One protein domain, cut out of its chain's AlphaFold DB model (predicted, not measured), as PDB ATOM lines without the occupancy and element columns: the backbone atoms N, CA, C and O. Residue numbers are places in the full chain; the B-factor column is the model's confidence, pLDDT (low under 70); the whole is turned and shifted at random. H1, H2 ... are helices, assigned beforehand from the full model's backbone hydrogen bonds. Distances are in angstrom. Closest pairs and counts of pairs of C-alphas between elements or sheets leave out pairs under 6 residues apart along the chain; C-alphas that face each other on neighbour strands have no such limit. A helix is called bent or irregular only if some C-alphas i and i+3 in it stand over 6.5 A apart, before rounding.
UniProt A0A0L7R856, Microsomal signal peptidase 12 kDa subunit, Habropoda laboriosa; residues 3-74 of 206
ATOM      1  N   SER A   3     229.501 289.619 437.521       81.19
ATOM      2  CA  SER A   3     230.404 290.745 437.212       81.19
ATOM      3  C   SER A   3     231.192 290.569 435.906       81.19
ATOM      4  O   SER A   3     231.410 291.537 435.184       81.19
ATOM      5  N   TRP A   4     231.575 289.337 435.554       79.81
ATOM      6  CA  TRP A   4     232.300 289.049 434.307       79.81
ATOM      7  C   TRP A   4     231.415 289.177 433.061       79.81
ATOM      8  O   TRP A   4     231.853 289.713 432.048       79.81
ATOM      9  N   ILE A   5     230.145 288.774 433.154       81.06
ATOM     10  CA  ILE A   5     229.170 288.914 432.062       81.06
ATOM     11  C   ILE A   5     228.899 290.396 431.777       81.06
ATOM     12  O   ILE A   5     228.805 290.791 430.618       81.06
ATOM     13  N   GLN A   6     228.828 291.229 432.821       79.81
ATOM     14  CA  GLN A   6     228.683 292.677 432.651       79.81
ATOM     15  C   GLN A   6     229.911 293.295 431.974       79.81
ATOM     16  O   GLN A   6     229.762 294.143 431.099       79.81
ATOM     17  N   LYS A   7     231.117 292.812 432.301       78.06
ATOM     18  CA  LYS A   7     232.356 293.261 431.656       78.06
ATOM     19  C   LYS A   7     232.362 292.948 430.158       78.06
ATOM     20  O   LYS A   7     232.711 293.822 429.379       78.06
ATOM     21  N   ILE A   8     231.889 291.765 429.757       77.56
ATOM     22  CA  ILE A   8     231.743 291.378 428.342       77.56
ATOM     23  C   ILE A   8     230.669 292.223 427.641       77.56
ATOM     24  O   ILE A   8     230.896 292.711 426.540       77.56
ATOM     25  N   LYS A   9     229.522 292.463 428.288       74.81
ATOM     26  CA  LYS A   9     228.449 293.308 427.730       74.81
ATOM     27  C   LYS A   9     228.842 294.780 427.585       74.81
ATOM     28  O   LYS A   9     228.306 295.460 426.721       74.81
ATOM     29  N   SER A  10     229.761 295.266 428.418       76.56
ATOM     30  CA  SER A  10     230.260 296.645 428.352       76.56
ATOM     31  C   SER A  10     231.261 296.897 427.218       76.56
ATOM     32  O   SER A  10     231.660 298.040 427.008       76.56
ATOM     33  N   ILE A  11     231.672 295.856 426.480       74.62
ATOM     34  CA  ILE A  11     232.604 295.992 425.359       74.62
ATOM     35  C   ILE A  11     231.844 296.573 424.156       74.62
ATOM     36  O   ILE A  11     230.894 295.951 423.672       74.62
ATOM     37  N   PRO A  12     232.235 297.748 423.630       68.69
ATOM     38  CA  PRO A  12     231.624 298.286 422.425       68.69
ATOM     39  C   PRO A  12     231.955 297.383 421.226       68.69
ATOM     40  O   PRO A  12     233.101 297.302 420.790       68.69
ATOM     41  N   MET A  13     230.931 296.740 420.662       64.81
ATOM     42  CA  MET A  13     231.025 295.810 419.518       64.81
ATOM     43  C   MET A  13     231.324 296.497 418.171       64.81
ATOM     44  O   MET A  13     231.358 295.846 417.131       64.81
ATOM     45  N   TYR A  14     231.540 297.812 418.161       71.88
ATOM     46  CA  TYR A  14     231.995 298.516 416.967       71.88
ATOM     47  C   TYR A  14     233.477 298.202 416.733       71.88
ATOM     48  O   TYR A  14     234.334 298.750 417.437       71.88
ATOM     49  N   MET A  15     233.758 297.303 415.787       73.38
ATOM     50  CA  MET A  15     235.111 296.996 415.322       73.38
ATOM     51  C   MET A  15     235.614 298.074 414.364       73.38
ATOM     52  O   MET A  15     234.889 298.538 413.489       73.38
ATOM     53  N   ASP A  16     236.875 298.450 414.549       81.19
ATOM     54  CA  ASP A  16     237.605 299.338 413.651       81.19
ATOM     55  C   ASP A  16     238.211 298.530 412.491       81.19
ATOM     56  O   ASP A  16     238.589 297.368 412.670       81.19
ATOM     57  N   TYR A  17     238.344 299.150 411.319       82.25
ATOM     58  CA  TYR A  17     238.917 298.531 410.123       82.25
ATOM     59  C   TYR A  17     240.377 298.108 410.350       82.25
ATOM     60  O   TYR A  17     240.762 296.976 410.054       82.25
ATOM     61  N   ASP A  18     241.176 298.981 410.974       82.94
ATOM     62  CA  ASP A  18     242.568 298.677 411.338       82.94
ATOM     63  C   ASP A  18     242.656 297.547 412.378       82.94
ATOM     64  O   ASP A  18     243.595 296.746 412.371       82.94
ATOM     65  N   GLY A  19     241.672 297.472 413.280       85.56
ATOM     66  CA  GLY A  19     241.571 296.418 414.286       85.56
ATOM     67  C   GLY A  19     241.281 295.054 413.666       85.56
ATOM     68  O   GLY A  19     241.907 294.063 414.044       85.56
ATOM     69  N   GLN A  20     240.398 295.013 412.666       87.19
ATOM     70  CA  GLN A  20     240.059 293.795 411.936       87.19
ATOM     71  C   GLN A  20     241.269 293.221 411.187       87.19
ATOM     72  O   GLN A  20     241.600 292.049 411.368       87.19
ATOM     73  N   ALA A  21     241.996 294.049 410.430       87.94
ATOM     74  CA  ALA A  21     243.164 293.592 409.673       87.94
ATOM     75  C   ALA A  21     244.283 293.037 410.577       87.94
ATOM     76  O   ALA A  21     245.018 292.123 410.199       87.94
ATOM     77  N   ARG A  22     244.431 293.577 411.794       87.94
ATOM     78  CA  ARG A  22     245.380 293.052 412.790       87.94
ATOM     79  C   ARG A  22     244.907 291.732 413.392       87.94
ATOM     80  O   ARG A  22     245.729 290.836 413.565       87.94
ATOM     81  N   ALA A  23     243.615 291.607 413.689       90.44
ATOM     82  CA  ALA A  23     243.037 290.370 414.207       90.44
ATOM     83  C   ALA A  23     243.187 289.211 413.205       90.44
ATOM     84  O   ALA A  23     243.562 288.104 413.592       90.44
ATOM     85  N   GLU A  24     242.984 289.479 411.912       91.75
ATOM     86  CA  GLU A  24     243.172 288.498 410.837       91.75
ATOM     87  C   GLU A  24     244.623 288.003 410.768       91.75
ATOM     88  O   GLU A  24     244.862 286.793 410.795       91.75
ATOM     89  N   LYS A  25     245.600 288.919 410.786       92.25
ATOM     90  CA  LYS A  25     247.027 288.556 410.810       92.25
ATOM     91  C   LYS A  25     247.386 287.713 412.033       92.25
ATOM     92  O   LYS A  25     247.954 286.641 411.877       92.25
ATOM     93  N   LEU A  26     246.970 288.134 413.227       92.62
ATOM     94  CA  LEU A  26     247.277 287.412 414.465       92.62
ATOM     95  C   LEU A  26     246.651 286.016 414.506       92.62
ATOM     96  O   LEU A  26     247.318 285.066 414.905       92.62
ATOM     97  N   SER A  27     245.398 285.859 414.069       93.38
ATOM     98  CA  SER A  27     244.777 284.527 413.991       93.38
ATOM     99  C   SER A  27     245.504 283.606 413.012       93.38
ATOM    100  O   SER A  27     245.717 282.432 413.318       93.38
ATOM    101  N   THR A  28     245.937 284.150 411.874       94.88
ATOM    102  CA  THR A  28     246.680 283.409 410.853       94.88
ATOM    103  C   THR A  28     248.046 282.977 411.378       94.88
ATOM    104  O   THR A  28     248.409 281.808 411.246       94.88
ATOM    105  N   ASP A  29     248.771 283.883 412.037       95.88
ATOM    106  CA  ASP A  29     250.068 283.596 412.654       95.88
ATOM    107  C   ASP A  29     249.944 282.496 413.722       95.88
ATOM    108  O   ASP A  29     250.706 281.528 413.701       95.88
ATOM    109  N   ILE A  30     248.944 282.578 414.611       95.56
ATOM    110  CA  ILE A  30     248.710 281.566 415.658       95.56
ATOM    111  C   ILE A  30     248.406 280.202 415.031       95.56
ATOM    112  O   ILE A  30     249.057 279.214 415.370       95.56
ATOM    113  N   ILE A  31     247.450 280.124 414.102       95.75
ATOM    114  CA  ILE A  31     247.061 278.848 413.482       95.75
ATOM    115  C   ILE A  31     248.241 278.234 412.715       95.75
ATOM    116  O   ILE A  31     248.447 277.024 412.783       95.75
ATOM    117  N   THR A  32     249.056 279.055 412.050       96.69
ATOM    118  CA  THR A  32     250.243 278.588 411.321       96.69
ATOM    119  C   THR A  32     251.295 278.020 412.273       96.69
ATOM    120  O   THR A  32     251.805 276.924 412.040       96.69
ATOM    121  N   LEU A  33     251.581 278.708 413.384       96.88
ATOM    122  CA  LEU A  33     252.529 278.235 414.397       96.88
ATOM    123  C   LEU A  33     252.071 276.915 415.035       96.88
ATOM    124  O   LEU A  33     252.849 275.962 415.107       96.88
ATOM    125  N   PHE A  34     250.801 276.826 415.443       96.56
ATOM    126  CA  PHE A  34     250.234 275.590 415.992       96.56
ATOM    127  C   PHE A  34     250.161 274.467 414.952       96.56
ATOM    128  O   PHE A  34     250.335 273.305 415.310       96.56
ATOM    129  N   GLY A  35     249.965 274.794 413.674       95.94
ATOM    130  CA  GLY A  35     250.014 273.835 412.576       95.94
ATOM    131  C   GLY A  35     251.392 273.192 412.434       95.94
ATOM    132  O   GLY A  35     251.489 271.968 412.418       95.94
ATOM    133  N   VAL A  36     252.466 273.990 412.406       97.06
ATOM    134  CA  VAL A  36     253.846 273.476 412.298       97.06
ATOM    135  C   VAL A  36     254.222 272.640 413.522       97.06
ATOM    136  O   VAL A  36     254.711 271.519 413.377       97.06
ATOM    137  N   VAL A  37     253.950 273.145 414.730       96.06
ATOM    138  CA  VAL A  37     254.248 272.425 415.981       96.06
ATOM    139  C   VAL A  37     253.431 271.137 416.085       96.06
ATOM    140  O   VAL A  37     253.980 270.086 416.412       96.06
ATOM    141  N   GLY A  38     252.137 271.193 415.764       95.69
ATOM    142  CA  GLY A  38     251.250 270.034 415.768       95.69
ATOM    143  C   GLY A  38     251.689 268.965 414.774       95.69
ATOM    144  O   GLY A  38     251.632 267.782 415.099       95.69
ATOM    145  N   LEU A  39     252.194 269.361 413.603       94.62
ATOM    146  CA  LEU A  39     252.690 268.439 412.585       94.62
ATOM    147  C   LEU A  39     253.970 267.723 413.045       94.62
ATOM    148  O   LEU A  39     254.045 266.501 412.938       94.62
ATOM    149  N   ILE A  40     254.930 268.443 413.642       96.12
ATOM    150  CA  ILE A  40     256.147 267.840 414.220       96.12
ATOM    151  C   ILE A  40     255.781 266.879 415.360       96.12
ATOM    152  O   ILE A  40     256.277 265.755 415.417       96.12
ATOM    153  N   TRP A  41     254.878 267.294 416.252       94.88
ATOM    154  CA  TRP A  41     254.458 266.481 417.392       94.88
ATOM    155  C   TRP A  41     253.718 265.207 416.965       94.88
ATOM    156  O   TRP A  41     254.005 264.112 417.451       94.88
ATOM    157  N   GLY A  42     252.788 265.326 416.017       95.56
ATOM    158  CA  GLY A  42     252.065 264.176 415.477       95.56
ATOM    159  C   GLY A  42     252.946 263.233 414.666       95.56
ATOM    160  O   GLY A  42     252.696 262.030 414.676       95.56
ATOM    161  N   TYR A  43     253.999 263.749 414.022       94.75
ATOM    162  CA  TYR A  43     254.987 262.919 413.335       94.75
ATOM    163  C   TYR A  43     255.724 261.991 414.309       94.75
ATOM    164  O   TYR A  43     255.867 260.805 414.024       94.75
ATOM    165  N   ILE A  44     256.116 262.494 415.486       96.06
ATOM    166  CA  ILE A  44     256.802 261.693 416.516       96.06
ATOM    167  C   ILE A  44     255.890 260.582 417.054       96.06
ATOM    168  O   ILE A  44     256.337 259.456 417.251       96.06
ATOM    169  N   ILE A  45     254.612 260.889 417.290       94.38
ATOM    170  CA  ILE A  45     253.659 259.949 417.904       94.38
ATOM    171  C   ILE A  45     253.032 258.987 416.870       94.38
ATOM    172  O   ILE A  45     252.403 258.005 417.255       94.38
ATOM    173  N   GLN A  46     253.204 259.236 415.563       93.31
ATOM    174  CA  GLN A  46     252.602 258.465 414.457       93.31
ATOM    175  C   GLN A  46     251.064 258.343 414.528       93.31
ATOM    176  O   GLN A  46     250.466 257.466 413.908       93.31
ATOM    177  N   GLN A  47     250.395 259.241 415.261       90.38
ATOM    178  CA  GLN A  47     248.938 259.269 415.386       90.38
ATOM    179  C   GLN A  47     248.367 260.592 414.885       90.38
ATOM    180  O   GLN A  47     248.704 261.668 415.381       90.38
ATOM    181  N   PHE A  48     247.421 260.502 413.950       91.12
ATOM    182  CA  PHE A  48     246.757 261.668 413.365       91.12
ATOM    183  C   PHE A  48     245.819 262.394 414.344       91.12
ATOM    184  O   PHE A  48     245.581 263.587 414.209       91.12
ATOM    185  N   SER A  49     245.299 261.714 415.370       95.06
ATOM    186  CA  SER A  49     244.424 262.352 416.368       95.06
ATOM    187  C   SER A  49     245.147 263.434 417.177       95.06
ATOM    188  O   SER A  49     244.555 264.461 417.505       95.06
ATOM    189  N   GLN A  50     246.442 263.246 417.451       93.12
ATOM    190  CA  GLN A  50     247.241 264.183 418.242       93.12
ATOM    191  C   GLN A  50     247.431 265.528 417.536       93.12
ATOM    192  O   GLN A  50     247.346 266.573 418.179       93.12
ATOM    193  N   THR A  51     247.608 265.527 416.210       95.19
ATOM    194  CA  THR A  51     247.720 266.774 415.430       95.19
ATOM    195  C   THR A  51     246.429 267.588 415.511       95.19
ATOM    196  O   THR A  51     246.476 268.808 415.670       95.19
ATOM    197  N   MET A  52     245.274 266.913 415.483       95.56
ATOM    198  CA  MET A  52     243.961 267.549 415.578       95.56
ATOM    199  C   MET A  52     243.701 268.158 416.954       95.56
ATOM    200  O   MET A  52     243.130 269.244 417.023       95.56
ATOM    201  N   TYR A  53     244.161 267.533 418.042       95.88
ATOM    202  CA  TYR A  53     244.059 268.139 419.374       95.88
ATOM    203  C   TYR A  53     244.887 269.421 419.493       95.88
ATOM    204  O   TYR A  53     244.400 270.413 420.035       95.88
ATOM    205  N   VAL A  54     246.103 269.437 418.939       96.12
ATOM    206  CA  VAL A  54     246.965 270.631 418.943       96.12
ATOM    207  C   VAL A  54     246.373 271.745 418.073       96.12
ATOM    208  O   VAL A  54     246.330 272.898 418.501       96.12
ATOM    209  N   LEU A  55     245.849 271.409 416.891       95.75
ATOM    210  CA  LEU A  55     245.154 272.364 416.022       95.75
ATOM    211  C   LEU A  55     243.890 272.931 416.678       95.75
ATOM    212  O   LEU A  55     243.677 274.142 416.647       95.75
ATOM    213  N   ALA A  56     243.073 272.085 417.310       96.62
ATOM    214  CA  ALA A  56     241.874 272.519 418.019       96.62
ATOM    215  C   ALA A  56     242.216 273.442 419.199       96.62
ATOM    216  O   ALA A  56     241.561 274.467 419.388       96.62
ATOM    217  N   ALA A  57     243.273 273.127 419.954       96.31
ATOM    218  CA  ALA A  57     243.776 273.994 421.015       96.31
ATOM    219  C   ALA A  57     244.256 275.351 420.466       96.31
ATOM    220  O   ALA A  57     243.911 276.394 421.025       96.31
ATOM    221  N   GLY A  58     244.982 275.355 419.342       95.88
ATOM    222  CA  GLY A  58     245.416 276.576 418.657       95.88
ATOM    223  C   GLY A  58     244.247 277.430 418.160       95.88
ATOM    224  O   GLY A  58     244.250 278.647 418.339       95.88
ATOM    225  N   PHE A  59     243.203 276.802 417.613       95.38
ATOM    226  CA  PHE A  59     241.986 277.489 417.180       95.38
ATOM    227  C   PHE A  59     241.224 278.113 418.354       95.38
ATOM    228  O   PHE A  59     240.824 279.274 418.282       95.38
ATOM    229  N   MET A  60     241.066 277.379 419.460       96.12
ATOM    230  CA  MET A  60     240.438 277.910 420.672       96.12
ATOM    231  C   MET A  60     241.224 279.096 421.235       96.12
ATOM    232  O   MET A  60     240.629 280.108 421.602       96.12
ATOM    233  N   MET A  61     242.557 279.014 421.246       94.00
ATOM    234  CA  MET A  61     243.418 280.121 421.664       94.00
ATOM    235  C   MET A  61     243.264 281.340 420.744       94.00
ATOM    236  O   MET A  61     243.100 282.459 421.228       94.00
ATOM    237  N   ALA A  62     243.260 281.131 419.424       93.94
ATOM    238  CA  ALA A  62     243.052 282.199 418.452       93.94
ATOM    239  C   ALA A  62     241.687 282.876 418.653       93.94
ATOM    240  O   ALA A  62     241.630 284.100 418.739       93.94
ATOM    241  N   ALA A  63     240.612 282.100 418.816       91.06
ATOM    242  CA  ALA A  63     239.268 282.617 419.061       91.06
ATOM    243  C   ALA A  63     239.182 283.412 420.373       91.06
ATOM    244  O   ALA A  63     238.610 284.498 420.403       91.06
ATOM    245  N   LEU A  64     239.794 282.934 421.458       90.50
ATOM    246  CA  LEU A  64     239.824 283.664 422.731       90.50
ATOM    247  C   LEU A  64     240.539 285.019 422.624       90.50
ATOM    248  O   LEU A  64     240.188 285.953 423.342       90.50
ATOM    249  N   ILE A  65     241.530 285.140 421.741       88.44
ATOM    250  CA  ILE A  65     242.278 286.384 421.535       88.44
ATOM    251  C   ILE A  65     241.555 287.319 420.555       88.44
ATOM    252  O   ILE A  65     241.591 288.531 420.756       88.44
ATOM    253  N   THR A  66     240.892 286.801 419.518       87.38
ATOM    254  CA  THR A  66     240.257 287.630 418.477       87.38
ATOM    255  C   THR A  66     238.798 287.991 418.753       87.38
ATOM    256  O   THR A  66     238.346 289.027 418.272       87.38
ATOM    257  N   VAL A  67     238.058 287.181 419.521       84.88
ATOM    258  CA  VAL A  67     236.621 287.393 419.792       84.88
ATOM    259  C   VAL A  67     236.347 288.560 420.741       84.88
ATOM    260  O   VAL A  67     235.465 289.367 420.437       84.88
ATOM    261  N   PRO A  68     237.042 288.715 421.886       73.19
ATOM    262  CA  PRO A  68     236.941 289.950 422.638       73.19
ATOM    263  C   PRO A  68     237.631 291.013 421.791       73.19
ATOM    264  O   PRO A  68     238.832 290.925 421.546       73.19
ATOM    265  N   SER A  69     236.897 292.028 421.338       67.94
ATOM    266  CA  SER A  69     237.489 293.214 420.724       67.94
ATOM    267  C   SER A  69     238.290 293.971 421.789       67.94
ATOM    268  O   SER A  69     237.829 294.944 422.389       67.94
ATOM    269  N   TRP A  70     239.492 293.473 422.096       73.44
ATOM    270  CA  TRP A  70     240.364 294.043 423.112       73.44
ATOM    271  C   TRP A  70     240.584 295.516 422.792       73.44
ATOM    272  O   TRP A  70     240.883 295.877 421.652       73.44
ATOM    273  N   ALA A  71     240.488 296.372 423.811       63.66
ATOM    274  CA  ALA A  71     240.689 297.815 423.670       63.66
ATOM    275  C   ALA A  71     242.043 298.181 423.016       63.66
ATOM    276  O   ALA A  71     242.183 299.270 422.468       63.66
ATOM    277  N   MET A  72     243.004 297.247 422.997       64.88
ATOM    278  CA  MET A  72     244.271 297.329 422.263       64.88
ATOM    279  C   MET A  72     244.109 297.595 420.753       64.88
ATOM    280  O   MET A  72     244.980 298.213 420.146       64.88
ATOM    281  N   TYR A  73     243.006 297.167 420.132       68.44
ATOM    282  CA  TYR A  73     242.764 297.379 418.701       68.44
ATOM    283  C   TYR A  73     242.143 298.746 418.374       68.44
ATOM    284  O   TYR A  73     241.954 299.052 417.201       68.44
ATOM    285  N   ARG A  74     241.844 299.579 419.382       67.25
ATOM    286  CA  ARG A  74     241.071 300.825 419.241       67.25
ATOM    287  C   ARG A  74     241.904 302.081 419.522       67.25
ATOM    288  O   ARG A  74     241.452 303.000 420.200       67.25
TER     289      ARG A  74
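This is residues 3 to 74 of the 206 residues of the protein "Microsomal signal peptidase 12 kDa subunit" of Habropoda laboriosa (UniProt A0A0L7R856). Here is a long, narrow helical hairpin, H2 going out and H3 folding back beside it, with a short helix, H1, set off at the hairpin's open end and packed on neither of them. The residues after H3, 67 to 74, also lie at that open end, while the tight turn between H2 and H3 makes the other end of the longest axis. The printed part has 72 residues with three named helices, in the order H1, H2, H3, and no named strand; its class is all helix. The whole is loose, with a radius of gyration of the C-alphas of 15.6 A, and flat in outline, spanning 46 by 29 by 13 A.

Start at residues 3 to 9, which are H1, and go on to residues 17 to 45, which are H2: the two are apart. Then look at residues 48 to 66, H3, which is apart from H1 too. H2 and H3 touch, with 29 pairs of C-alphas within 8 A. Their closest C-alphas are those of Gly 38 and Thr 51, 4.8 A apart, and their centres are 8.9 A apart. They run opposite ways at a shallow tilt of 20 degrees and form a helical hairpin. In the backbones of H1 and H2 every pair of O i and N i+4 is within hydrogen-bond range; in H3 you will find 14 of 15 such pairs within range.

Find C-alpha 3 at (230.404, 290.745, 437.212), where H1 begins; it runs to Lys 9, with 10.0 A from first to last C-alpha. Go on to C-alpha 17 at (238.917, 298.531, 410.123), and from there H2, the longest helix with 29 residues, runs 42.0 A to C-alpha 45 at (253.659, 259.949, 417.904). H3 begins at Phe 48 and runs 27.2 A back to Thr 66, whose C-alpha stands at (240.257, 287.630, 418.477). No helix here is bent or irregular.

Look at Ser 10 and Gln 46 for the two C-alphas farthest apart, 46.4 A. From the C-alpha of Ser 3 to that of Arg 74 it is 23.2 A. The printed part, residues 3 to 74, has no cut. Seven residues make a short link from H1 to H2, two make a tight link from H2 to H3, and no link is long. In the B-factor column the mean pLDDT of the printed part is 87.4; look for values under 70 at residues 12 to 13, residue 69 and residues 71 to 74.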